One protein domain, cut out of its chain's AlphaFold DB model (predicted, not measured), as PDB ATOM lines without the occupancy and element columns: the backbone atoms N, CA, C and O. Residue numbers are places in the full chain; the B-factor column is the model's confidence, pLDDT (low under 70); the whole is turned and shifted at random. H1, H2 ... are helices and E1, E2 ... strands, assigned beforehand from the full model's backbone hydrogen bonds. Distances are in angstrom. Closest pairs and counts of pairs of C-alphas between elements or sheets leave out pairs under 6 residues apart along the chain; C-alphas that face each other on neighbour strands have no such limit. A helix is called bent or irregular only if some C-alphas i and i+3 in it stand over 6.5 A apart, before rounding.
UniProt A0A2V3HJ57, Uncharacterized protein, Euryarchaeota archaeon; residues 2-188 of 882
ATOM      1  N   VAL A   2     205.071 241.216 326.579       72.56
ATOM      2  CA  VAL A   2     205.245 241.221 328.051       72.56
ATOM      3  C   VAL A   2     206.710 241.026 328.483       72.56
ATOM      4  O   VAL A   2     207.254 241.900 329.138       72.56
ATOM      5  N   ASN A   3     207.428 240.053 327.906       84.00
ATOM      6  CA  ASN A   3     208.865 239.831 328.172       84.00
ATOM      7  C   ASN A   3     209.782 241.023 327.856       84.00
ATOM      8  O   ASN A   3     210.930 241.051 328.285       84.00
ATOM      9  N   TRP A   4     209.330 241.967 327.022       88.19
ATOM     10  CA  TRP A   4     210.086 243.192 326.771       88.19
ATOM     11  C   TRP A   4     209.910 244.181 327.926       88.19
ATOM     12  O   TRP A   4     210.888 244.804 328.320       88.19
ATOM     13  N   LEU A   5     208.699 244.281 328.487       87.44
ATOM     14  CA  LEU A   5     208.417 245.102 329.669       87.44
ATOM     15  C   LEU A   5     209.185 244.562 330.882       87.44
ATOM     16  O   LEU A   5     209.951 245.309 331.482       87.44
ATOM     17  N   GLU A   6     209.085 243.254 331.142       87.94
ATOM     18  CA  GLU A   6     209.786 242.558 332.239       87.94
ATOM     19  C   GLU A   6     211.311 242.736 332.175       87.94
ATOM     20  O   GLU A   6     211.990 242.829 333.194       87.94
ATOM     21  N   TYR A   7     211.877 242.836 330.967       89.00
ATOM     22  CA  TYR A   7     213.308 243.091 330.801       89.00
ATOM     23  C   TYR A   7     213.686 244.567 330.992       89.00
ATOM     24  O   TYR A   7     214.759 244.862 331.514       89.00
ATOM     25  N   HIS A   8     212.852 245.503 330.530       90.12
ATOM     26  CA  HIS A   8     213.187 246.931 330.499       90.12
ATOM     27  C   HIS A   8     212.749 247.721 331.736       90.12
ATOM     28  O   HIS A   8     213.241 248.836 331.916       90.12
ATOM     29  N   LEU A   9     211.945 247.136 332.631       91.00
ATOM     30  CA  LEU A   9     211.674 247.702 333.962       91.00
ATOM     31  C   LEU A   9     212.931 247.824 334.839       91.00
ATOM     32  O   LEU A   9     212.923 248.517 335.853       91.00
ATOM     33  N   LYS A  10     214.041 247.200 334.418       90.12
ATOM     34  CA  LYS A  10     215.317 247.248 335.133       90.12
ATOM     35  C   LYS A  10     216.005 248.613 335.100       90.12
ATOM     36  O   LYS A  10     216.811 248.930 335.969       90.12
ATOM     37  N   ASP A  11     215.794 249.366 334.021       89.44
ATOM     38  CA  ASP A  11     216.539 250.591 333.716       89.44
ATOM     39  C   ASP A  11     215.693 251.705 333.090       89.44
ATOM     40  O   ASP A  11     216.224 252.789 332.850       89.44
ATOM     41  N   ASN A  12     214.401 251.472 332.859       90.00
ATOM     42  CA  ASN A  12     213.474 252.458 332.315       90.00
ATOM     43  C   ASN A  12     212.189 252.510 333.140       90.00
ATOM     44  O   ASN A  12     211.701 251.478 333.597       90.00
ATOM     45  N   ILE A  13     211.615 253.702 333.261       90.19
ATOM     46  CA  ILE A  13     210.234 253.873 333.717       90.19
ATOM     47  C   ILE A  13     209.344 253.746 332.478       90.19
ATOM     48  O   ILE A  13     209.520 254.455 331.481       90.19
ATOM     49  N   ILE A  14     208.424 252.789 332.520       88.69
ATOM     50  CA  ILE A  14     207.547 252.434 331.403       88.69
ATOM     51  C   ILE A  14     206.272 253.275 331.508       88.69
ATOM     52  O   ILE A  14     205.581 253.220 332.512       88.69
ATOM     53  N   HIS A  15     205.940 254.040 330.473       87.38
ATOM     54  CA  HIS A  15     204.682 254.782 330.354       87.38
ATOM     55  C   HIS A  15     203.720 254.072 329.381       87.38
ATOM     56  O   HIS A  15     204.076 253.084 328.741       87.38
ATOM     57  N   THR A  16     202.497 254.586 329.219       86.25
ATOM     58  CA  THR A  16     201.444 253.992 328.367       86.25
ATOM     59  C   THR A  16     201.908 253.689 326.932       86.25
ATOM     60  O   THR A  16     201.571 252.642 326.372       86.25
ATOM     61  N   ASP A  17     202.680 254.594 326.322       86.25
ATOM     62  CA  ASP A  17     203.135 254.515 324.927       86.25
ATOM     63  C   ASP A  17     204.628 254.853 324.729       86.25
ATOM     64  O   ASP A  17     205.093 254.992 323.593       86.25
ATOM     65  N   SER A  18     205.390 255.014 325.815       87.56
ATOM     66  CA  SER A  18     206.783 255.480 325.780       87.56
ATOM     67  C   SER A  18     207.580 255.042 327.016       87.56
ATOM     68  O   SER A  18     207.017 254.481 327.949       87.56
ATOM     69  N   THR A  19     208.896 255.273 327.034       88.81
ATOM     70  CA  THR A  19     209.711 255.212 328.263       88.81
ATOM     71  C   THR A  19     210.279 256.585 328.602       88.81
ATOM     72  O   THR A  19     210.430 257.434 327.716       88.81
ATOM     73  N   ASP A  20     210.684 256.779 329.853       88.56
ATOM     74  CA  ASP A  20     211.397 257.974 330.326       88.56
ATOM     75  C   ASP A  20     212.673 258.298 329.519       88.56
ATOM     76  O   ASP A  20     213.010 259.465 329.300       88.56
ATOM     77  N   THR A  21     213.364 257.276 329.006       87.00
ATOM     78  CA  THR A  21     214.571 257.433 328.171       87.00
ATOM     79  C   THR A  21     214.292 257.596 326.670       87.00
ATOM     80  O   THR A  21     215.219 257.866 325.896       87.00
ATOM     81  N   GLY A  22     213.033 257.461 326.233       84.62
ATOM     82  CA  GLY A  22     212.627 257.532 324.826       84.62
ATOM     83  C   GLY A  22     212.897 256.259 324.014       84.62
ATOM     84  O   GLY A  22     213.063 256.334 322.794       84.62
ATOM     85  N   LEU A  23     212.973 255.099 324.670       87.19
ATOM     86  CA  LEU A  23     213.080 253.790 324.027       87.19
ATOM     87  C   LEU A  23     211.743 253.430 323.351       87.19
ATOM     88  O   LEU A  23     210.691 253.443 323.983       87.19
ATOM     89  N   GLU A  24     211.772 253.113 322.054       83.38
ATOM     90  CA  GLU A  24     210.555 252.767 321.305       83.38
ATOM     91  C   GLU A  24     210.048 251.366 321.672       83.38
ATOM     92  O   GLU A  24     210.809 250.392 321.658       83.38
ATOM     93  N   PHE A  25     208.742 251.252 321.933       86.44
ATOM     94  CA  PHE A  25     208.106 249.963 322.194       86.44
ATOM     95  C   PHE A  25     208.118 249.079 320.935       86.44
ATOM     96  O   PHE A  25     207.928 249.574 319.815       86.44
ATOM     97  N   PRO A  26     208.286 247.752 321.075       86.62
ATOM     98  CA  PRO A  26     208.192 246.839 319.947       86.62
ATOM     99  C   PRO A  26     206.813 246.921 319.281       86.62
ATOM    100  O   PRO A  26     205.788 246.914 319.953       86.62
ATOM    101  N   GLU A  27     206.787 246.950 317.947       85.56
ATOM    102  CA  GLU A  27     205.564 246.784 317.143       85.56
ATOM    103  C   GLU A  27     204.423 247.797 317.424       85.56
ATOM    104  O   GLU A  27     203.270 247.505 317.116       85.56
ATOM    105  N   ASN A  28     204.731 249.004 317.927       79.31
ATOM    106  CA  ASN A  28     203.745 250.011 318.370       79.31
ATOM    107  C   ASN A  28     202.798 249.496 319.473       79.31
ATOM    108  O   ASN A  28     201.606 249.814 319.473       79.31
ATOM    109  N   PHE A  29     203.315 248.668 320.381       83.31
ATOM    110  CA  PHE A  29     202.604 248.258 321.586       83.31
ATOM    111  C   PHE A  29     202.218 249.475 322.448       83.31
ATOM    112  O   PHE A  29     202.918 250.484 322.451       83.31
ATOM    113  N   THR A  30     201.110 249.366 323.176       84.06
ATOM    114  CA  THR A  30     200.675 250.311 324.214       84.06
ATOM    115  C   THR A  30     200.160 249.498 325.391       84.06
ATOM    116  O   THR A  30     199.521 248.466 325.170       84.06
ATOM    117  N   THR A  31     200.398 249.956 326.614       84.06
ATOM    118  CA  THR A  31     199.981 249.266 327.841       84.06
ATOM    119  C   THR A  31     199.071 250.144 328.687       84.06
ATOM    120  O   THR A  31     199.192 251.363 328.652       84.06
ATOM    121  N   LEU A  32     198.173 249.516 329.445       85.25
ATOM    122  CA  LEU A  32     197.386 250.171 330.496       85.25
ATOM    123  C   LEU A  32     197.982 249.942 331.893       85.25
ATOM    124  O   LEU A  32     197.411 250.406 332.863       85.25
ATOM    125  N   LEU A  33     199.113 249.231 331.986       85.25
ATOM    126  CA  LEU A  33     199.787 248.933 333.254       85.25
ATOM    127  C   LEU A  33     200.495 250.147 333.865       85.25
ATOM    128  O   LEU A  33     200.827 250.122 335.035       85.25
ATOM    129  N   ALA A  34     200.795 251.168 333.060       85.25
ATOM    130  CA  ALA A  34     201.498 252.345 333.546       85.25
ATOM    131  C   ALA A  34     200.506 253.369 334.094       85.25
ATOM    132  O   ALA A  34     199.644 253.835 333.341       85.25
ATOM    133  N   ASP A  35     200.686 253.754 335.353       88.25
ATOM    134  CA  ASP A  35     199.895 254.803 335.985       88.25
ATOM    135  C   ASP A  35     200.391 256.212 335.599       88.25
ATOM    136  O   ASP A  35     201.578 256.451 335.336       88.25
ATOM    137  N   GLU A  36     199.474 257.182 335.551       83.00
ATOM    138  CA  GLU A  36     199.802 258.562 335.174       83.00
ATOM    139  C   GLU A  36     200.706 259.257 336.210       83.00
ATOM    140  O   GLU A  36     201.461 260.169 335.849       83.00
ATOM    141  N   SER A  37     200.684 258.813 337.474       80.88
ATOM    142  CA  SER A  37     201.482 259.381 338.571       80.88
ATOM    143  C   SER A  37     202.991 259.209 338.389       80.88
ATOM    144  O   SER A  37     203.770 259.962 338.970       80.88
ATOM    145  N   TRP A  38     203.441 258.278 337.544       88.50
ATOM    146  CA  TRP A  38     204.869 258.001 337.371       88.50
ATOM    147  C   TRP A  38     205.593 259.125 336.610       88.50
ATOM    148  O   TRP A  38     206.798 259.340 336.784       88.50
ATOM    149  N   ILE A  39     204.878 259.866 335.751       83.44
ATOM    150  CA  ILE A  39     205.470 260.834 334.816       83.44
ATOM    151  C   ILE A  39     206.038 262.045 335.568       83.44
ATOM    152  O   ILE A  39     205.316 262.940 336.000       83.44
ATOM    153  N   GLY A  40     207.369 262.126 335.631       79.19
ATOM    154  CA  GLY A  40     208.089 263.278 336.187       79.19
ATOM    155  C   GLY A  40     208.202 263.296 337.713       79.19
ATOM    156  O   GLY A  40     208.743 264.268 338.244       79.19
ATOM    157  N   PHE A  41     207.737 262.241 338.387       82.25
ATOM    158  CA  PHE A  41     207.808 262.086 339.842       82.25
ATOM    159  C   PHE A  41     208.682 260.907 340.268       82.25
ATOM    160  O   PHE A  41     209.468 261.067 341.199       82.25
ATOM    161  N   ALA A  42     208.602 259.772 339.566       85.44
ATOM    162  CA  ALA A  42     209.371 258.585 339.918       85.44
ATOM    163  C   ALA A  42     210.890 258.842 339.867       85.44
ATOM    164  O   ALA A  42     211.426 259.349 338.876       85.44
ATOM    165  N   GLY A  43     211.583 258.511 340.962       82.88
ATOM    166  CA  GLY A  43     213.012 258.779 341.166       82.88
ATOM    167  C   GLY A  43     213.949 257.777 340.484       82.88
ATOM    168  O   GLY A  43     215.149 258.043 340.365       82.88
ATOM    169  N   GLY A  44     213.409 256.659 339.996       89.81
ATOM    170  CA  GLY A  44     214.131 255.593 339.309       89.81
ATOM    171  C   GLY A  44     213.186 254.501 338.800       89.81
ATOM    172  O   GLY A  44     212.004 254.487 339.125       89.81
ATOM    173  N   SER A  45     213.706 253.588 337.981       92.12
ATOM    174  CA  SER A  45     212.971 252.398 337.526       92.12
ATOM    175  C   SER A  45     212.841 251.351 338.640       92.12
ATOM    176  O   SER A  45     213.589 251.401 339.617       92.12
ATOM    177  N   PHE A  46     211.935 250.384 338.486       93.69
ATOM    178  CA  PHE A  46     211.755 249.269 339.427       93.69
ATOM    179  C   PHE A  46     213.079 248.554 339.742       93.69
ATOM    180  O   PHE A  46     213.507 248.490 340.893       93.69
ATOM    181  N   GLY A  47     213.839 248.162 338.713       90.62
ATOM    182  CA  GLY A  47     215.133 247.506 338.931       90.62
ATOM    183  C   GLY A  47     216.249 248.406 339.455       90.62
ATOM    184  O   GLY A  47     217.247 247.886 339.954       90.62
ATOM    185  N   TYR A  48     216.108 249.734 339.401       89.94
ATOM    186  CA  TYR A  48     217.011 250.633 340.126       89.94
ATOM    187  C   TYR A  48     216.775 250.564 341.645       89.94
ATOM    188  O   TYR A  48     217.729 250.709 342.410       89.94
ATOM    189  N   HIS A  49     215.535 250.298 342.062       90.75
ATOM    190  CA  HIS A  49     215.113 250.151 343.458       90.75
ATOM    191  C   HIS A  49     215.041 248.687 343.934       90.75
ATOM    192  O   HIS A  49     214.548 248.436 345.023       90.75
ATOM    193  N   THR A  50     215.576 247.733 343.165       90.56
ATOM    194  CA  THR A  50     215.595 246.301 343.519       90.56
ATOM    195  C   THR A  50     216.333 246.005 344.831       90.56
ATOM    196  O   THR A  50     217.318 246.667 345.190       90.56
ATOM    197  N   SER A  51     215.911 244.943 345.514       89.12
ATOM    198  CA  SER A  51     216.534 244.474 346.748       89.12
ATOM    199  C   SER A  51     217.937 243.874 346.523       89.12
ATOM    200  O   SER A  51     218.311 243.377 345.451       89.12
ATOM    201  N   LEU A  52     218.751 243.855 347.587       85.75
ATOM    202  CA  LEU A  52     220.034 243.140 347.567       85.75
ATOM    203  C   LEU A  52     219.843 241.624 347.431       85.75
ATOM    204  O   LEU A  52     220.687 240.965 346.815       85.75
ATOM    205  N   MET A  53     218.771 241.071 347.995       82.44
ATOM    206  CA  MET A  53     218.477 239.644 347.929       82.44
ATOM    207  C   MET A  53     218.072 239.255 346.509       82.44
ATOM    208  O   MET A  53     218.714 238.363 345.944       82.44
ATOM    209  N   TYR A  54     217.148 239.987 345.887       84.19
ATOM    210  CA  TYR A  54     216.753 239.809 344.493       84.19
ATOM    211  C   TYR A  54     217.945 239.927 343.545       84.19
ATOM    212  O   TYR A  54     218.229 239.012 342.767       84.19
ATOM    213  N   SER A  55     218.763 240.975 343.703       80.94
ATOM    214  CA  SER A  55     219.984 241.150 342.898       80.94
ATOM    215  C   SER A  55     220.972 239.972 343.013       80.94
ATOM    216  O   SER A  55     221.795 239.757 342.120       80.94
ATOM    217  N   SER A  56     220.884 239.183 344.094       76.25
ATOM    218  CA  SER A  56     221.716 238.002 344.356       76.25
ATOM    219  C   SER A  56     221.069 236.665 343.959       76.25
ATOM    220  O   SER A  56     221.794 235.700 343.681       76.25
ATOM    221  N   LEU A  57     219.731 236.604 343.896       70.31
ATOM    222  CA  LEU A  57     218.936 235.440 343.484       70.31
ATOM    223  C   LEU A  57     219.197 235.070 342.022       70.31
ATOM    224  O   LEU A  57     219.172 233.890 341.651       70.31
ATOM    225  N   VAL A  58     219.566 236.056 341.203       62.16
ATOM    226  CA  VAL A  58     219.871 235.872 339.784       62.16
ATOM    227  C   VAL A  58     221.299 235.342 339.567       62.16
ATOM    228  O   VAL A  58     222.171 235.955 338.950       62.16
ATOM    229  N   ASN A  59     221.583 234.156 340.100       48.22
ATOM    230  CA  ASN A  59     222.906 233.535 340.039       48.22
ATOM    231  C   ASN A  59     223.188 232.983 338.621       48.22
ATOM    232  O   ASN A  59     222.994 231.799 338.339       48.22
ATOM    233  N   GLY A  60     223.625 233.854 337.703       55.81
ATOM    234  CA  GLY A  60     223.948 233.505 336.312       55.81
ATOM    235  C   GLY A  60     223.656 234.580 335.260       55.81
ATOM    236  O   GLY A  60     224.013 234.371 334.099       55.81
ATOM    237  N   THR A  61     223.043 235.707 335.630       61.28
ATOM    238  CA  THR A  61     222.837 236.854 334.735       61.28
ATOM    239  C   THR A  61     224.092 237.698 334.581       61.28
ATOM    240  O   THR A  61     225.000 237.685 335.420       61.28
ATOM    241  N   THR A  62     224.189 238.415 333.463       69.88
ATOM    242  CA  THR A  62     225.243 239.413 333.322       69.88
ATOM    243  C   THR A  62     224.893 240.638 334.176       69.88
ATOM    244  O   THR A  62     223.719 240.874 334.456       69.88
ATOM    245  N   PRO A  63     225.879 241.457 334.585       71.12
ATOM    246  CA  PRO A  63     225.610 242.704 335.303       71.12
ATOM    247  C   PRO A  63     224.653 243.659 334.571       71.12
ATOM    248  O   PRO A  63     224.149 244.589 335.187       71.12
ATOM    249  N   GLU A  64     224.434 243.465 333.265       75.62
ATOM    250  CA  GLU A  64     223.496 244.261 332.472       75.62
ATOM    251  C   GLU A  64     222.019 243.868 332.667       75.62
ATOM    252  O   GLU A  64     221.155 244.681 332.337       75.62
ATOM    253  N   ASP A  65     221.737 242.674 333.198       79.88
ATOM    254  CA  ASP A  65     220.384 242.117 333.355       79.88
ATOM    255  C   ASP A  65     219.863 242.197 334.808       79.88
ATOM    256  O   ASP A  65     218.759 241.742 335.098       79.88
ATOM    257  N   VAL A  66     220.654 242.742 335.741       82.81
ATOM    258  CA  VAL A  66     220.252 242.919 337.150       82.81
ATOM    259  C   VAL A  66     219.084 243.906 337.239       82.81
ATOM    260  O   VAL A  66     219.125 244.953 336.593       82.81
ATOM    261  N   GLY A  67     218.073 243.566 338.044       83.81
ATOM    262  CA  GLY A  67     216.854 244.360 338.228       83.81
ATOM    263  C   GLY A  67     215.758 244.093 337.192       83.81
ATOM    264  O   GLY A  67     214.756 244.791 337.203       83.81
ATOM    265  N   ALA A  68     215.937 243.132 336.277       89.44
ATOM    266  CA  ALA A  68     214.860 242.666 335.401       89.44
ATOM    267  C   ALA A  68     213.977 241.632 336.111       89.44
ATOM    268  O   ALA A  68     214.490 240.801 336.870       89.44
ATOM    269  N   ALA A  69     212.684 241.640 335.795       89.50
ATOM    270  CA  ALA A  69     211.757 240.581 336.176       89.50
ATOM    271  C   ALA A  69     212.009 239.317 335.335       89.50
ATOM    272  O   ALA A  69     212.601 239.358 334.244       89.50
ATOM    273  N   ASN A  70     211.606 238.165 335.858       87.44
ATOM    274  CA  ASN A  70     211.789 236.862 335.247       87.44
ATOM    275  C   ASN A  70     210.586 236.495 334.361       87.44
ATOM    276  O   ASN A  70     209.601 235.975 334.868       87.44
ATOM    277  N   PRO A  71     210.716 236.531 333.021       87.19
ATOM    278  CA  PRO A  71     209.599 236.319 332.094       87.19
ATOM    279  C   PRO A  71     209.066 234.875 332.018       87.19
ATOM    280  O   PRO A  71     208.341 234.511 331.085       87.19
ATOM    281  N   LEU A  72     209.544 233.992 332.895       87.62
ATOM    282  CA  LEU A  72     209.099 232.607 333.053       87.62
ATOM    283  C   LEU A  72     208.452 232.355 334.424       87.62
ATOM    284  O   LEU A  72     208.066 231.214 334.684       87.62
ATOM    285  N   SER A  73     208.390 233.372 335.281       90.12
ATOM    286  CA  SER A  73     207.714 233.381 336.579       90.12
ATOM    287  C   SER A  73     206.595 234.411 336.512       90.12
ATOM    288  O   SER A  73     206.767 235.415 335.835       90.12
ATOM    289  N   ALA A  74     205.462 234.143 337.154       92.12
ATOM    290  CA  ALA A  74     204.450 235.178 337.364       92.12
ATOM    291  C   ALA A  74     204.800 236.067 338.567       92.12
ATOM    292  O   ALA A  74     204.400 237.213 338.574       92.12
ATOM    293  N   ASP A  75     205.555 235.517 339.522       93.50
ATOM    294  CA  ASP A  75     206.080 236.159 340.730       93.50
ATOM    295  C   ASP A  75     207.612 236.009 340.687       93.50
ATOM    296  O   ASP A  75     208.165 234.892 340.749       93.50
ATOM    297  N   SER A  76     208.302 237.102 340.393       91.62
ATOM    298  CA  SER A  76     209.727 237.116 340.095       91.62
ATOM    299  C   SER A  76     210.593 237.023 341.344       91.62
ATOM    300  O   SER A  76     211.580 236.265 341.340       91.62
ATOM    301  N   ASP A  77     210.260 237.776 342.385       91.00
ATOM    302  CA  ASP A  77     211.024 237.908 343.629       91.00
ATOM    303  C   ASP A  77     210.559 236.978 344.757       91.00
ATOM    304  O   ASP A  77     211.345 236.715 345.676       91.00
ATOM    305  N   ARG A  78     209.436 236.286 344.549       91.12
ATOM    306  CA  ARG A  78     208.875 235.198 345.363       91.12
ATOM    307  C   ARG A  78     208.294 235.661 346.678       91.12
ATOM    308  O   ARG A  78     208.466 234.971 347.690       91.12
ATOM    309  N   ASP A  79     207.649 236.807 346.656       91.81
ATOM    310  CA  ASP A  79     206.984 237.365 347.819       91.81
ATOM    311  C   ASP A  79     205.503 236.971 347.914       91.81
ATOM    312  O   ASP A  79     204.885 237.163 348.954       91.81
ATOM    313  N   GLY A  80     204.954 236.303 346.894       92.62
ATOM    314  CA  GLY A  80     203.567 235.857 346.879       92.62
ATOM    315  C   GLY A  80     202.614 236.757 346.091       92.62
ATOM    316  O   GLY A  80     201.422 236.444 346.049       92.62
ATOM    317  N   MET A  81     203.114 237.818 345.454       95.81
ATOM    318  CA  MET A  81     202.371 238.715 344.569       95.81
ATOM    319  C   MET A  81     202.866 238.554 343.118       95.81
ATOM    320  O   MET A  81     204.025 238.224 342.886       95.81
ATOM    321  N   PRO A  82     202.000 238.678 342.095       95.94
ATOM    322  CA  PRO A  82     202.430 238.536 340.713       95.94
ATOM    323  C   PRO A  82     202.884 239.874 340.118       95.94
ATOM    324  O   PRO A  82     202.176 240.879 340.215       95.94
ATOM    325  N   ASP A  83     203.958 239.829 339.326       93.38
ATOM    326  CA  ASP A  83     204.632 240.986 338.731       93.38
ATOM    327  C   ASP A  83     203.659 241.947 338.023       93.38
ATOM    328  O   ASP A  83     203.817 243.168 338.011       93.38
ATOM    329  N   GLY A  84     202.651 241.386 337.347       91.69
ATOM    330  CA  GLY A  84     201.661 242.158 336.600       91.69
ATOM    331  C   GLY A  84     200.713 242.963 337.490       91.69
ATOM    332  O   GLY A  84     200.332 244.070 337.101       91.69
ATOM    333  N   TRP A  85     200.338 242.409 338.646       94.56
ATOM    334  CA  TRP A  85     199.498 243.069 339.648       94.56
ATOM    335  C   TRP A  85     200.288 244.179 340.336       94.56
ATOM    336  O   TRP A  85     199.837 245.325 340.344       94.56
ATOM    337  N   GLU A  86     201.515 243.882 340.761       95.75
ATOM    338  CA  GLU A  86     202.398 244.856 341.405       95.75
ATOM    339  C   GLU A  86     202.655 246.066 340.509       95.75
ATOM    340  O   GLU A  86     202.488 247.207 340.926       95.75
ATOM    341  N   VAL A  87     202.976 245.849 339.228       93.69
ATOM    342  CA  VAL A  87     203.200 246.956 338.282       93.69
ATOM    343  C   VAL A  87     201.930 247.785 338.064       93.69
ATOM    344  O   VAL A  87     202.038 248.993 337.874       93.69
ATOM    345  N   TYR A  88     200.745 247.171 338.062       92.94
ATOM    346  CA  TYR A  88     199.480 247.887 337.866       92.94
ATOM    347  C   TYR A  88     199.141 248.790 339.064       92.94
ATOM    348  O   TYR A  88     198.727 249.945 338.893       92.94
ATOM    349  N   PHE A  89     199.359 248.287 340.276       94.88
ATOM    350  CA  PHE A  89     199.060 249.006 341.509       94.88
ATOM    351  C   PHE A  89     200.218 249.860 342.037       94.88
ATOM    352  O   PHE A  89     199.993 250.730 342.871       94.88
ATOM    353  N   ALA A  90     201.427 249.724 341.494       94.19
ATOM    354  CA  ALA A  90     202.575 250.516 341.910       94.19
ATOM    355  C   ALA A  90     202.317 252.028 341.816       94.19
ATOM    356  O   ALA A  90     201.938 252.588 340.773       94.19
ATOM    357  N   ARG A  91     202.602 252.720 342.916       92.62
ATOM    358  CA  ARG A  91     202.666 254.178 343.022       92.62
ATOM    359  C   ARG A  91     204.054 254.584 343.485       92.62
ATOM    360  O   ARG A  91     204.813 253.806 344.057       92.62
ATOM    361  N   TRP A  92     204.406 255.832 343.206       90.62
ATOM    362  CA  TRP A  92     205.645 256.411 343.706       90.62
ATOM    363  C   TRP A  92     205.371 257.202 344.990       90.62
ATOM    364  O   TRP A  92     204.746 258.266 344.929       90.62
ATOM    365  N   SER A  93     205.875 256.726 346.133       88.62
ATOM    366  CA  SER A  93     205.827 257.476 347.392       88.62
ATOM    367  C   SER A  93     206.825 258.633 347.342       88.62
ATOM    368  O   SER A  93     208.044 258.454 347.281       88.62
ATOM    369  N   LEU A  94     206.307 259.866 347.373       85.81
ATOM    370  CA  LEU A  94     207.134 261.078 347.407       85.81
ATOM    371  C   LEU A  94     207.837 261.281 348.753       85.81
ATOM    372  O   LEU A  94     208.823 262.015 348.803       85.81
ATOM    373  N   PHE A  95     207.301 260.701 349.826       84.44
ATOM    374  CA  PHE A  95     207.863 260.831 351.166       84.44
ATOM    375  C   PHE A  95     209.012 259.843 351.374       84.44
ATOM    376  O   PHE A  95     210.082 260.246 351.830       84.44
ATOM    377  N   ASP A  96     208.818 258.593 350.952       85.00
ATOM    378  CA  ASP A  96     209.807 257.520 351.114       85.00
ATOM    379  C   ASP A  96     210.825 257.465 349.968       85.00
ATOM    380  O   ASP A  96     211.838 256.775 350.066       85.00
ATOM    381  N   GLU A  97     210.571 258.211 348.884       89.06
ATOM    382  CA  GLU A  97     211.350 258.179 347.639       89.06
ATOM    383  C   GLU A  97     211.516 256.740 347.098       89.06
ATOM    384  O   GLU A  97     212.595 256.349 346.634       89.06
ATOM    385  N   ALA A  98     210.436 255.956 347.167       90.69
ATOM    386  CA  ALA A  98     210.389 254.538 346.819       90.69
ATOM    387  C   ALA A  98     209.072 254.157 346.116       90.69
ATOM    388  O   ALA A  98     208.091 254.904 346.142       90.69
ATOM    389  N   TRP A  99     209.068 252.988 345.474       92.19
ATOM    390  CA  TRP A  99     207.861 252.370 344.926       92.19
ATOM    391  C   TRP A  99     207.045 251.717 346.048       92.19
ATOM    392  O   TRP A  99     207.643 251.126 346.942       92.19
ATOM    393  N   THR A 100     205.715 251.835 345.997       93.44
ATOM    394  CA  THR A 100     204.808 251.152 346.941       93.44
ATOM    395  C   THR A 100     204.731 249.649 346.684       93.44
ATOM    396  O   THR A 100     204.579 248.889 347.630       93.44
ATOM    397  N   LEU A 101     204.885 249.257 345.415       95.62
ATOM    398  CA  LEU A 101     204.971 247.884 344.923       95.62
ATOM    399  C   LEU A 101     206.054 247.801 343.848       95.62
ATOM    400  O   LEU A 101     206.209 248.743 343.061       95.62
ATOM    401  N   ASN A 102     206.813 246.715 343.802       94.12
ATOM    402  CA  ASN A 102     207.971 246.552 342.947       94.12
ATOM    403  C   ASN A 102     208.274 245.059 342.691       94.12
ATOM    404  O   ASN A 102     208.929 244.451 343.530       94.12
ATOM    405  N   PRO A 103     208.065 244.556 341.453       94.12
ATOM    406  CA  PRO A 103     208.130 243.121 341.092       94.12
ATOM    407  C   PRO A 103     209.526 242.480 341.131       94.12
ATOM    408  O   PRO A 103     209.802 241.443 340.523       94.12
ATOM    409  N   VAL A 104     210.499 243.190 341.688       93.19
ATOM    410  CA  VAL A 104     211.893 242.775 341.822       93.19
ATOM    411  C   VAL A 104     212.445 243.195 343.192       93.19
ATOM    412  O   VAL A 104     213.646 243.484 343.319       93.19
ATOM    413  N   ASP A 105     211.593 243.296 344.208       92.94
ATOM    414  CA  ASP A 105     211.923 243.669 345.580       92.94
ATOM    415  C   ASP A 105     210.970 243.043 346.611       92.94
ATOM    416  O   ASP A 105     210.063 243.706 347.084       92.94
ATOM    417  N   GLU A 106     211.326 241.857 347.117       91.19
ATOM    418  CA  GLU A 106     210.487 241.000 347.975       91.19
ATOM    419  C   GLU A 106     210.044 241.562 349.350       91.19
ATOM    420  O   GLU A 106     209.570 240.829 350.224       91.19
ATOM    421  N   ARG A 107     210.348 242.827 349.639       90.50
ATOM    422  CA  ARG A 107     210.159 243.479 350.946       90.50
ATOM    423  C   ARG A 107     208.892 244.319 351.013       90.50
ATOM    424  O   ARG A 107     208.527 244.743 352.105       90.50
ATOM    425  N   ASP A 108     208.283 244.615 349.880       93.25
ATOM    426  CA  ASP A 108     207.046 245.382 349.776       93.25
ATOM    427  C   ASP A 108     205.794 244.558 350.112       93.25
ATOM    428  O   ASP A 108     204.775 245.159 350.424       93.25
ATOM    429  N   GLN A 109     205.869 243.225 350.190       92.88
ATOM    430  CA  GLN A 109     204.763 242.364 350.655       92.88
ATOM    431  C   GLN A 109     204.161 242.750 352.024       92.88
ATOM    432  O   GLN A 109     202.996 242.468 352.276       92.88
ATOM    433  N   THR A 110     204.929 243.396 352.916       92.62
ATOM    434  CA  THR A 110     204.445 243.909 354.220       92.62
ATOM    435  C   THR A 110     204.106 245.402 354.196       92.62
ATOM    436  O   THR A 110     203.962 246.011 355.254       92.62
ATOM    437  N   GLY A 111     204.123 246.033 353.024       92.50
ATOM    438  CA  GLY A 111     203.760 247.435 352.861       92.50
ATOM    439  C   GLY A 111     202.261 247.643 353.055       92.50
ATOM    440  O   GLY A 111     201.484 246.755 352.739       92.50
ATOM    441  N   ASP A 112     201.906 248.821 353.561       93.69
ATOM    442  CA  ASP A 112     200.535 249.309 353.762       93.69
ATOM    443  C   ASP A 112     200.500 250.768 353.258       93.69
ATOM    444  O   ASP A 112     200.772 251.707 354.022       93.69
ATOM    445  N   PRO A 113     200.412 250.982 351.928       92.50
ATOM    446  CA  PRO A 113     200.625 252.300 351.330       92.50
ATOM    447  C   PRO A 113     199.500 253.308 351.592       92.50
ATOM    448  O   PRO A 113     199.760 254.519 351.573       92.50
ATOM    449  N   ASP A 114     198.273 252.844 351.797       92.94
ATOM    450  CA  ASP A 114     197.097 253.661 352.106       92.94
ATOM    451  C   ASP A 114     196.771 253.729 353.607       92.94
ATOM    452  O   ASP A 114     196.074 254.661 354.026       92.94
ATOM    453  N   GLY A 115     197.398 252.884 354.427       92.38
ATOM    454  CA  GLY A 115     197.411 252.980 355.885       92.38
ATOM    455  C   GLY A 115     196.193 252.348 356.550       92.38
ATOM    456  O   GLY A 115     195.794 252.812 357.630       92.38
ATOM    457  N   ASP A 116     195.575 251.373 355.891       94.12
ATOM    458  CA  ASP A 116     194.293 250.778 356.258       94.12
ATOM    459  C   ASP A 116     194.424 249.515 357.123       94.12
ATOM    460  O   ASP A 116     193.440 249.062 357.709       94.12
ATOM    461  N   GLY A 117     195.652 249.011 357.281       93.19
ATOM    462  CA  GLY A 117     195.987 247.851 358.101       93.19
ATOM    463  C   GLY A 117     196.035 246.512 357.381       93.19
ATOM    464  O   GLY A 117     196.389 245.527 358.034       93.19
ATOM    465  N   MET A 118     195.723 246.464 356.091       94.62
ATOM    466  CA  MET A 118     195.906 245.302 355.231       94.62
ATOM    467  C   MET A 118     197.231 245.453 354.484       94.62
ATOM    468  O   MET A 118     197.520 246.492 353.903       94.62
ATOM    469  N   ASN A 119     198.098 244.440 354.532       95.19
ATOM    470  CA  ASN A 119     199.343 244.533 353.766       95.19
ATOM    471  C   ASN A 119     199.140 244.141 352.297       95.19
ATOM    472  O   ASN A 119     198.285 243.320 351.970       95.19
ATOM    473  N   ASN A 120     200.023 244.634 351.430       96.38
ATOM    474  CA  ASN A 120     200.023 244.365 349.991       96.38
ATOM    475  C   ASN A 120     199.827 242.873 349.627       96.38
ATOM    476  O   ASN A 120     199.117 242.536 348.675       96.38
ATOM    477  N   TRP A 121     200.454 241.953 350.376       96.50
ATOM    478  CA  TRP A 121     200.288 240.515 350.144       96.50
ATOM    479  C   TRP A 121     198.874 240.041 350.460       96.50
ATOM    480  O   TRP A 121     198.318 239.227 349.714       96.50
ATOM    481  N   GLU A 122     198.300 240.514 351.564       97.06
ATOM    482  CA  GLU A 122     196.939 240.185 351.962       97.06
ATOM    483  C   GLU A 122     195.940 240.696 350.928       97.06
ATOM    484  O   GLU A 122     195.033 239.960 350.527       97.06
ATOM    485  N   GLU A 123     196.154 241.908 350.430       97.12
ATOM    486  CA  GLU A 123     195.289 242.540 349.443       97.12
ATOM    487  C   GLU A 123     195.252 241.781 348.123       97.12
ATOM    488  O   GLU A 123     194.165 241.476 347.624       97.12
ATOM    489  N   TYR A 124     196.404 241.370 347.579       97.56
ATOM    490  CA  TYR A 124     196.425 240.495 346.403       97.56
ATOM    491  C   TYR A 124     195.753 239.143 346.698       97.56
ATOM    492  O   TYR A 124     194.917 238.666 345.922       97.56
ATOM    493  N   ASN A 125     196.091 238.518 347.831       97.19
ATOM    494  CA  ASN A 125     195.611 237.176 348.173       97.19
ATOM    495  C   ASN A 125     194.155 237.141 348.671       97.19
ATOM    496  O   ASN A 125     193.626 236.051 348.905       97.19
ATOM    497  N   SER A 126     193.464 238.284 348.748       97.06
ATOM    498  CA  SER A 126     192.001 238.355 348.875       97.06
ATOM    499  C   SER A 126     191.279 237.690 347.691       97.06
ATOM    500  O   SER A 126     190.136 237.260 347.831       97.06
ATOM    501  N   ILE A 127     191.947 237.511 346.545       97.19
ATOM    502  CA  ILE A 127     191.414 236.873 345.334       97.19
ATOM    503  C   ILE A 127     190.841 235.462 345.554       97.19
ATOM    504  O   ILE A 127     191.274 234.698 346.414       97.19
ATOM    505  N   ASP A 128     189.873 235.041 344.731       96.56
ATOM    506  CA  ASP A 128     189.535 233.611 344.609       96.56
ATOM    507  C   ASP A 128     190.746 232.841 344.065       96.56
ATOM    508  O   ASP A 128     191.234 233.123 342.969       96.56
ATOM    509  N   GLY A 129     191.200 231.827 344.808       94.25
ATOM    510  CA  GLY A 129     192.360 231.006 344.454       94.25
ATOM    511  C   GLY A 129     192.303 230.401 343.044       94.25
ATOM    512  O   GLY A 129     193.341 230.175 342.431       94.25
ATOM    513  N   ASN A 130     191.117 230.221 342.448       94.69
ATOM    514  CA  ASN A 130     190.987 229.774 341.053       94.69
ATOM    515  C   ASN A 130     191.507 230.789 340.017       94.69
ATOM    516  O   ASN A 130     191.741 230.406 338.864       94.69
ATOM    517  N   PHE A 131     191.623 232.064 340.392       94.75
ATOM    518  CA  PHE A 131     192.146 233.151 339.563       94.75
ATOM    519  C   PHE A 131     193.545 233.614 339.980       94.75
ATOM    520  O   PHE A 131     194.133 234.403 339.245       94.75
ATOM    521  N   SER A 132     194.088 233.112 341.093       94.50
ATOM    522  CA  SER A 132     195.445 233.443 341.530       94.50
ATOM    523  C   SER A 132     196.488 233.003 340.496       94.50
ATOM    524  O   SER A 132     196.447 231.888 339.965       94.50
ATOM    525  N   GLU A 133     197.442 233.888 340.208       93.38
ATOM    526  CA  GLU A 133     198.578 233.624 339.320       93.38
ATOM    527  C   GLU A 133     199.792 233.030 340.061       93.38
ATOM    528  O   GLU A 133     200.749 232.594 339.412       93.38
ATOM    529  N   VAL A 134     199.736 232.962 341.399       92.31
ATOM    530  CA  VAL A 134     200.850 232.552 342.272       92.31
ATOM    531  C   VAL A 134     200.565 231.216 342.966       92.31
ATOM    532  O   VAL A 134     201.236 230.218 342.683       92.31
ATOM    533  N   ASP A 135     199.548 231.169 343.833       91.69
ATOM    534  CA  ASP A 135     199.114 229.981 344.585       91.69
ATOM    535  C   ASP A 135     197.580 229.952 344.718       91.69
ATOM    536  O   ASP A 135     196.963 230.960 345.054       91.69
ATOM    537  N   ASP A 136     196.960 228.800 344.446       92.31
ATOM    538  CA  ASP A 136     195.505 228.607 344.495       92.31
ATOM    539  C   ASP A 136     194.979 228.189 345.878       92.31
ATOM    540  O   ASP A 136     193.763 228.124 346.076       92.31
ATOM    541  N   LEU A 137     195.870 227.882 346.829       92.19
ATOM    542  CA  LEU A 137     195.511 227.401 348.170       92.19
ATOM    543  C   LEU A 137     195.764 228.409 349.293       92.19
ATOM    544  O   LEU A 137     195.185 228.253 350.370       92.19
ATOM    545  N   THR A 138     196.637 229.386 349.068       94.19
ATOM    546  CA  THR A 138     197.063 230.353 350.083       94.19
ATOM    547  C   THR A 138     196.352 231.678 349.828       94.19
ATOM    548  O   THR A 138     196.828 232.488 349.048       94.19
ATOM    549  N   THR A 139     195.184 231.867 350.445       95.38
ATOM    550  CA  THR A 139     194.315 233.037 350.228       95.38
ATOM    551  C   THR A 139     193.860 233.681 351.538       95.38
ATOM    552  O   THR A 139     193.866 233.042 352.591       95.38
ATOM    553  N   VAL A 140     193.419 234.931 351.480       96.31
ATOM    554  CA  VAL A 140     192.911 235.713 352.616       96.31
ATOM    555  C   VAL A 140     191.382 235.602 352.688       96.31
ATOM    556  O   VAL A 140     190.727 235.650 351.641       96.31
ATOM    557  N   PRO A 141     190.781 235.405 353.882       95.38
ATOM    558  CA  PRO A 141     191.380 235.552 355.218       95.38
ATOM    559  C   PRO A 141     191.969 234.270 355.831       95.38
ATOM    560  O   PRO A 141     192.326 234.259 357.007       95.38
ATOM    561  N   GLN A 142     192.091 233.162 355.085       94.94
ATOM    562  CA  GLN A 142     192.617 231.906 355.656       94.94
ATOM    563  C   GLN A 142     194.069 232.007 356.108       94.94
ATOM    564  O   GLN A 142     194.495 231.206 356.937       94.94
ATOM    565  N   PHE A 143     194.837 232.906 355.511       95.06
ATOM    566  CA  PHE A 143     196.250 233.090 355.782       95.06
ATOM    567  C   PHE A 143     196.539 234.564 356.022       95.06
ATOM    568  O   PHE A 143     195.865 235.428 355.474       95.06
ATOM    569  N   TYR A 144     197.565 234.817 356.819       94.06
ATOM    570  CA  TYR A 144     198.154 236.132 357.047       94.06
ATOM    571  C   TYR A 144     199.676 235.978 357.113       94.06
ATOM    572  O   TYR A 144     200.196 234.860 357.267       94.06
ATOM    573  N   LEU A 145     200.408 237.078 356.995       92.31
ATOM    574  CA  LEU A 145     201.865 237.054 357.095       92.31
ATOM    575  C   LEU A 145     202.310 237.100 358.557       92.31
ATOM    576  O   LEU A 145     201.744 237.809 359.375       92.31
ATOM    577  N   LEU A 146     203.321 236.300 358.907       88.88
ATOM    578  CA  LEU A 146     203.914 236.331 360.242       88.88
ATOM    579  C   LEU A 146     205.427 236.132 360.183       88.88
ATOM    580  O   LEU A 146     205.944 235.259 359.476       88.88
ATOM    581  N   HIS A 147     206.143 236.887 361.011       84.31
ATOM    582  CA  HIS A 147     207.578 236.729 361.216       84.31
ATOM    583  C   HIS A 147     207.910 235.471 362.044       84.31
ATOM    584  O   HIS A 147     207.846 235.467 363.276       84.31
ATOM    585  N   VAL A 148     208.367 234.397 361.390       79.44
ATOM    586  CA  VAL A 148     208.768 233.140 362.049       79.44
ATOM    587  C   VAL A 148     210.255 232.873 361.833       79.44
ATOM    588  O   VAL A 148     210.710 232.478 360.767       79.44
ATOM    589  N   GLY A 149     211.057 233.053 362.887       75.50
ATOM    590  CA  GLY A 149     212.495 232.751 362.834       75.50
ATOM    591  C   GLY A 149     213.316 233.703 361.954       75.50
ATOM    592  O   GLY A 149     214.433 233.350 361.575       75.50
ATOM    593  N   GLY A 150     212.791 234.901 361.674       75.00
ATOM    594  CA  GLY A 150     213.421 235.912 360.819       75.00
ATOM    595  C   GLY A 150     213.099 235.770 359.328       75.00
ATOM    596  O   GLY A 150     213.670 236.512 358.536       75.00
ATOM    597  N   GLU A 151     212.220 234.837 358.960       80.94
ATOM    598  CA  GLU A 151     211.599 234.746 357.635       80.94
ATOM    599  C   GLU A 151     210.113 235.095 357.761       80.94
ATOM    600  O   GLU A 151     209.493 234.821 358.793       80.94
ATOM    601  N   LEU A 152     209.563 235.711 356.718       86.19
ATOM    602  CA  LEU A 152     208.141 236.001 356.610       86.19
ATOM    603  C   LEU A 152     207.445 234.802 355.967       86.19
ATOM    604  O   LEU A 152     207.911 234.303 354.940       86.19
ATOM    605  N   LEU A 153     206.389 234.290 356.594       89.75
ATOM    606  CA  LEU A 153     205.679 233.107 356.110       89.75
ATOM    607  C   LEU A 153     204.168 233.309 356.183       89.75
ATOM    608  O   LEU A 153     203.643 233.664 357.241       89.75
ATOM    609  N   ALA A 154     203.483 232.961 355.092       92.12
ATOM    610  CA  ALA A 154     202.037 232.801 355.078       92.12
ATOM    611  C   ALA A 154     201.631 231.714 356.085       92.12
ATOM    612  O   ALA A 154     201.957 230.529 355.939       92.12
ATOM    613  N   THR A 155     200.954 232.139 357.143       93.75
ATOM    614  CA  THR A 155     200.569 231.310 358.281       93.75
ATOM    615  C   THR A 155     199.052 231.154 358.282       93.75
ATOM    616  O   THR A 155     198.351 232.152 358.138       93.75
ATOM    617  N   PRO A 156     198.518 229.926 358.409       93.19
ATOM    618  CA  PRO A 156     197.077 229.728 358.416       93.19
ATOM    619  C   PRO A 156     196.457 230.291 359.696       93.19
ATOM    620  O   PRO A 156     196.913 229.964 360.795       93.19
ATOM    621  N   TRP A 157     195.369 231.040 359.550       93.50
ATOM    622  CA  TRP A 157     194.479 231.411 360.636       93.50
ATOM    623  C   TRP A 157     193.771 230.163 361.158       93.50
ATOM    624  O   TRP A 157     192.911 229.573 360.503       93.50
ATOM    625  N   LEU A 158     194.168 229.722 362.352       89.31
ATOM    626  CA  LEU A 158     193.716 228.445 362.907       89.31
ATOM    627  C   LEU A 158     192.231 228.439 363.277       89.31
ATOM    628  O   LEU A 158     191.636 227.361 363.328       89.31
ATOM    629  N   SER A 159     191.656 229.617 363.514       88.00
ATOM    630  CA  SER A 159     190.239 229.791 363.843       88.00
ATOM    631  C   SER A 159     189.380 230.125 362.620       88.00
ATOM    632  O   SER A 159     188.181 230.319 362.775       88.00
ATOM    633  N   ALA A 160     189.949 230.149 361.406       87.75
ATOM    634  CA  ALA A 160     189.171 230.319 360.182       87.75
ATOM    635  C   ALA A 160     188.197 229.143 359.994       87.75
ATOM    636  O   ALA A 160     188.606 227.987 359.837       87.75
ATOM    637  N   GLU A 161     186.897 229.427 359.952       90.75
ATOM    638  CA  GLU A 161     185.860 228.388 359.851       90.75
ATOM    639  C   GLU A 161     185.516 228.012 358.398       90.75
ATOM    640  O   GLU A 161     184.728 227.095 358.141       90.75
ATOM    641  N   SER A 162     186.147 228.676 357.425       92.81
ATOM    642  CA  SER A 162     185.946 228.456 355.994       92.81
ATOM    643  C   SER A 162     187.245 228.554 355.201       92.81
ATOM    644  O   SER A 162     188.143 229.330 355.515       92.81
ATOM    645  N   THR A 163     187.329 227.778 354.118       90.94
ATOM    646  CA  THR A 163     188.471 227.768 353.185       90.94
ATOM    647  C   THR A 163     188.259 228.687 351.974       90.94
ATOM    648  O   THR A 163     188.905 228.493 350.948       90.94
ATOM    649  N   ARG A 164     187.256 229.570 352.013       94.19
ATOM    650  CA  ARG A 164     186.898 230.485 350.920       94.19
ATOM    651  C   ARG A 164     187.552 231.841 351.114       94.19
ATOM    652  O   ARG A 164     187.344 232.444 352.157       94.19
ATOM    653  N   SER A 165     188.272 232.342 350.125       96.06
ATOM    654  CA  SER A 165     188.793 233.706 350.183       96.06
ATOM    655  C   SER A 165     187.686 234.763 350.124       96.06
ATOM    656  O   SER A 165     186.555 234.447 349.737       96.06
ATOM    657  N   PHE A 166     188.018 236.015 350.427       96.81
ATOM    658  CA  PHE A 166     187.124 237.163 350.237       96.81
ATOM    659  C   PHE A 166     186.578 237.263 348.800       96.81
ATOM    660  O   PHE A 166     185.371 237.380 348.574       96.81
ATOM    661  N   GLY A 167     187.437 237.043 347.808       96.00
ATOM    662  CA  GLY A 167     187.120 237.077 346.383       96.00
ATOM    663  C   GLY A 167     186.255 235.914 345.886       96.00
ATOM    664  O   GLY A 167     185.753 235.953 344.760       96.00
ATOM    665  N   SER A 168     186.026 234.878 346.705       94.56
ATOM    666  CA  SER A 168     185.231 233.694 346.327       94.56
ATOM    667  C   SER A 168     183.748 233.996 346.076       94.56
ATOM    668  O   SER A 168     183.037 233.169 345.492       94.56
ATOM    669  N   PHE A 169     183.265 235.151 346.536       87.25
ATOM    670  CA  PHE A 169     181.847 235.518 346.539       87.25
ATOM    671  C   PHE A 169     181.492 236.576 345.489       87.25
ATOM    672  O   PHE A 169     180.322 236.931 345.340       87.25
ATOM    673  N   LEU A 170     182.479 237.042 344.717       93.75
ATOM    674  CA  LEU A 170     182.291 238.186 343.840       93.75
ATOM    675  C   LEU A 170     181.419 237.874 342.629       93.75
ATOM    676  O   LEU A 170     181.658 236.971 341.821       93.75
ATOM    677  N   THR A 171     180.403 238.708 342.458       93.19
ATOM    678  CA  THR A 171     179.620 238.782 341.230       93.19
ATOM    679  C   THR A 171     180.385 239.545 340.151       93.19
ATOM    680  O   THR A 171     181.252 240.368 340.429       93.19
ATOM    681  N   GLN A 172     180.014 239.352 338.882       93.88
ATOM    682  CA  GLN A 172     180.632 240.109 337.788       93.88
ATOM    683  C   GLN A 172     180.462 241.631 337.941       93.88
ATOM    684  O   GLN A 172     181.305 242.384 337.461       93.88
ATOM    685  N   ASP A 173     179.377 242.077 338.579       93.00
ATOM    686  CA  ASP A 173     179.134 243.495 338.830       93.00
ATOM    687  C   ASP A 173     180.047 244.041 339.938       93.00
ATOM    688  O   ASP A 173     180.536 245.155 339.783       93.00
ATOM    689  N   GLN A 174     180.326 243.264 340.993       92.44
ATOM    690  CA  GLN A 174     181.331 243.611 342.013       92.44
ATOM    691  C   GLN A 174     182.739 243.628 341.422       92.44
ATOM    692  O   GLN A 174     183.429 244.627 341.558       92.44
ATOM    693  N   ILE A 175     183.104 242.620 340.620       94.31
ATOM    694  CA  ILE A 175     184.406 242.580 339.929       94.31
ATOM    695  C   ILE A 175     184.630 243.822 339.053       94.31
ATOM    696  O   ILE A 175     185.751 244.286 338.883       94.31
ATOM    697  N   ASN A 176     183.569 244.376 338.462       92.94
ATOM    698  CA  ASN A 176     183.675 245.602 337.667       92.94
ATOM    699  C   ASN A 176     183.823 246.877 338.519       92.94
ATOM    700  O   ASN A 176     184.123 247.927 337.947       92.94
ATOM    701  N   LYS A 177     183.525 246.812 339.820       92.12
ATOM    702  CA  LYS A 177     183.616 247.925 340.770       92.12
ATOM    703  C   LYS A 177     184.939 247.903 341.532       92.12
ATOM    704  O   LYS A 177     185.675 248.872 341.410       92.12
ATOM    705  N   THR A 178     185.204 246.824 342.263       93.25
ATOM    706  CA  THR A 178     186.357 246.668 343.164       93.25
ATOM    707  C   THR A 178     187.526 245.999 342.455       93.25
ATOM    708  O   THR A 178     188.660 246.444 342.533       93.25
ATOM    709  N   GLY A 179     187.231 244.988 341.638       93.69
ATOM    710  CA  GLY A 179     188.241 244.177 340.972       93.69
ATOM    711  C   GLY A 179     188.182 242.735 341.455       93.69
ATOM    712  O   GLY A 179     187.143 242.260 341.905       93.69
ATOM    713  N   TYR A 180     189.283 242.006 341.288       95.38
ATOM    714  CA  TYR A 180     189.415 240.643 341.819       95.38
ATOM    715  C   TYR A 180     190.130 240.600 343.174       95.38
ATOM    716  O   TYR A 180     190.117 239.548 343.805       95.38
ATOM    717  N   THR A 181     190.764 241.702 343.568       96.62
ATOM    718  CA  THR A 181     191.588 241.876 344.768       96.62
ATOM    719  C   THR A 181     191.200 243.185 345.445       96.62
ATOM    720  O   THR A 181     190.564 244.015 344.785       96.62
ATOM    721  N   SER A 182     191.646 243.385 346.684       96.69
ATOM    722  CA  SER A 182     191.711 244.717 347.299       96.69
ATOM    723  C   SER A 182     192.696 245.609 346.534       96.69
ATOM    724  O   SER A 182     193.534 245.089 345.772       96.69
ATOM    725  N   ASP A 183     192.532 246.931 346.630       95.62
ATOM    726  CA  ASP A 183     193.423 247.914 346.004       95.62
ATOM    727  C   ASP A 183     194.384 248.520 347.047       95.62
ATOM    728  O   ASP A 183     193.932 249.375 347.801       95.62
ATOM    729  N   PRO A 184     195.707 248.251 346.962       95.75
ATOM    730  CA  PRO A 184     196.769 248.697 347.902       95.75
ATOM    731  C   PRO A 184     196.999 250.203 347.982       95.75
ATOM    732  O   PRO A 184     198.027 250.689 348.460       95.75
ATOM    733  N   ASN A 185     196.120 250.983 347.370       93.44
ATOM    734  CA  ASN A 185     196.166 252.433 347.379       93.44
ATOM    735  C   ASN A 185     194.797 253.049 347.700       93.44
ATOM    736  O   ASN A 185     194.631 254.266 347.518       93.44
ATOM    737  N   VAL A 186     193.816 252.236 348.083       95.25
ATOM    738  CA  VAL A 186     192.458 252.631 348.429       95.25
ATOM    739  C   VAL A 186     192.053 251.903 349.708       95.25
ATOM    740  O   VAL A 186     191.507 250.816 349.656       95.25
ATOM    741  N   ALA A 187     192.178 252.620 350.822       95.88
ATOM    742  CA  ALA A 187     191.927 252.120 352.173       95.88
ATOM    743  C   ALA A 187     190.527 251.527 352.468       95.88
ATOM    744  O   ALA A 187     190.293 251.073 353.577       95.88
ATOM    745  N   ASP A 188     189.573 251.671 351.547       95.81
ATOM    746  CA  ASP A 188     188.197 251.152 351.604       95.81
ATOM    747  C   ASP A 188     187.845 250.791 350.157       95.81
ATOM    748  O   ASP A 188     187.397 251.639 349.362       95.81
TER     749      ASP A 188
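Overview. This is residues 2 to 188 of the 882 residues of an uncharacterized protein of Euryarchaeota archaeon (UniProt A0A2V3HJ57). Little regular structure: long loops strung with six short helices, H3 near the middle, and one antiparallel hairpin, E1 and E2, with H4 beside E1. H1 and H2 lie toward one end of the longest axis, H5 and H6 toward the other. The printed part has 187 residues, in order H1 H2 H3 H4 E1 E2 H5 H6, class mixed, with 46 residues in named elements. It is compact, radius of gyration of the C-alphas 16.8 A, spanning 52 by 42 by 33 A.

Along the chain. E1, residues 143 to 148, is 14.0 A long; E2, 151 to 156, 15.4 A. H4 is 120 to 125, H3 83 to 89, H2 52 to 57. H1, 2 to 8, begins at C-alpha 2 (205.245, 241.221, 328.051). H5, 166 to 169, is only just irregular, its end C-alphas 6.7 A apart. H6, 172 to 175, ends at C-alpha 175 (184.406, 242.580, 339.929).

Arrangement. In the hairpin E1 and E2, N 146 and O 153 are 3.1 A apart. The closest C-alphas of H4 and E1, Glu 122 and Tyr 144, are 6.6 A apart. H3 and H4 are close but not clearly touching, closest C-alphas Trp 85 and Tyr 124, 7.9 A. H1 and H3 are only just apart, 8.4 A. H2 and H6 are apart from H4; so is H5. H1 to H4 have every O i to N i+4 pair within hydrogen-bond range; H5 and H6 are too short for one.

Size, cuts and confidence. The printed part has no cut. The links H1 to H2, H2 to H3, H3 to H4 and H4 to E1 are long. Residues 58 to 62 have pLDDT under 70.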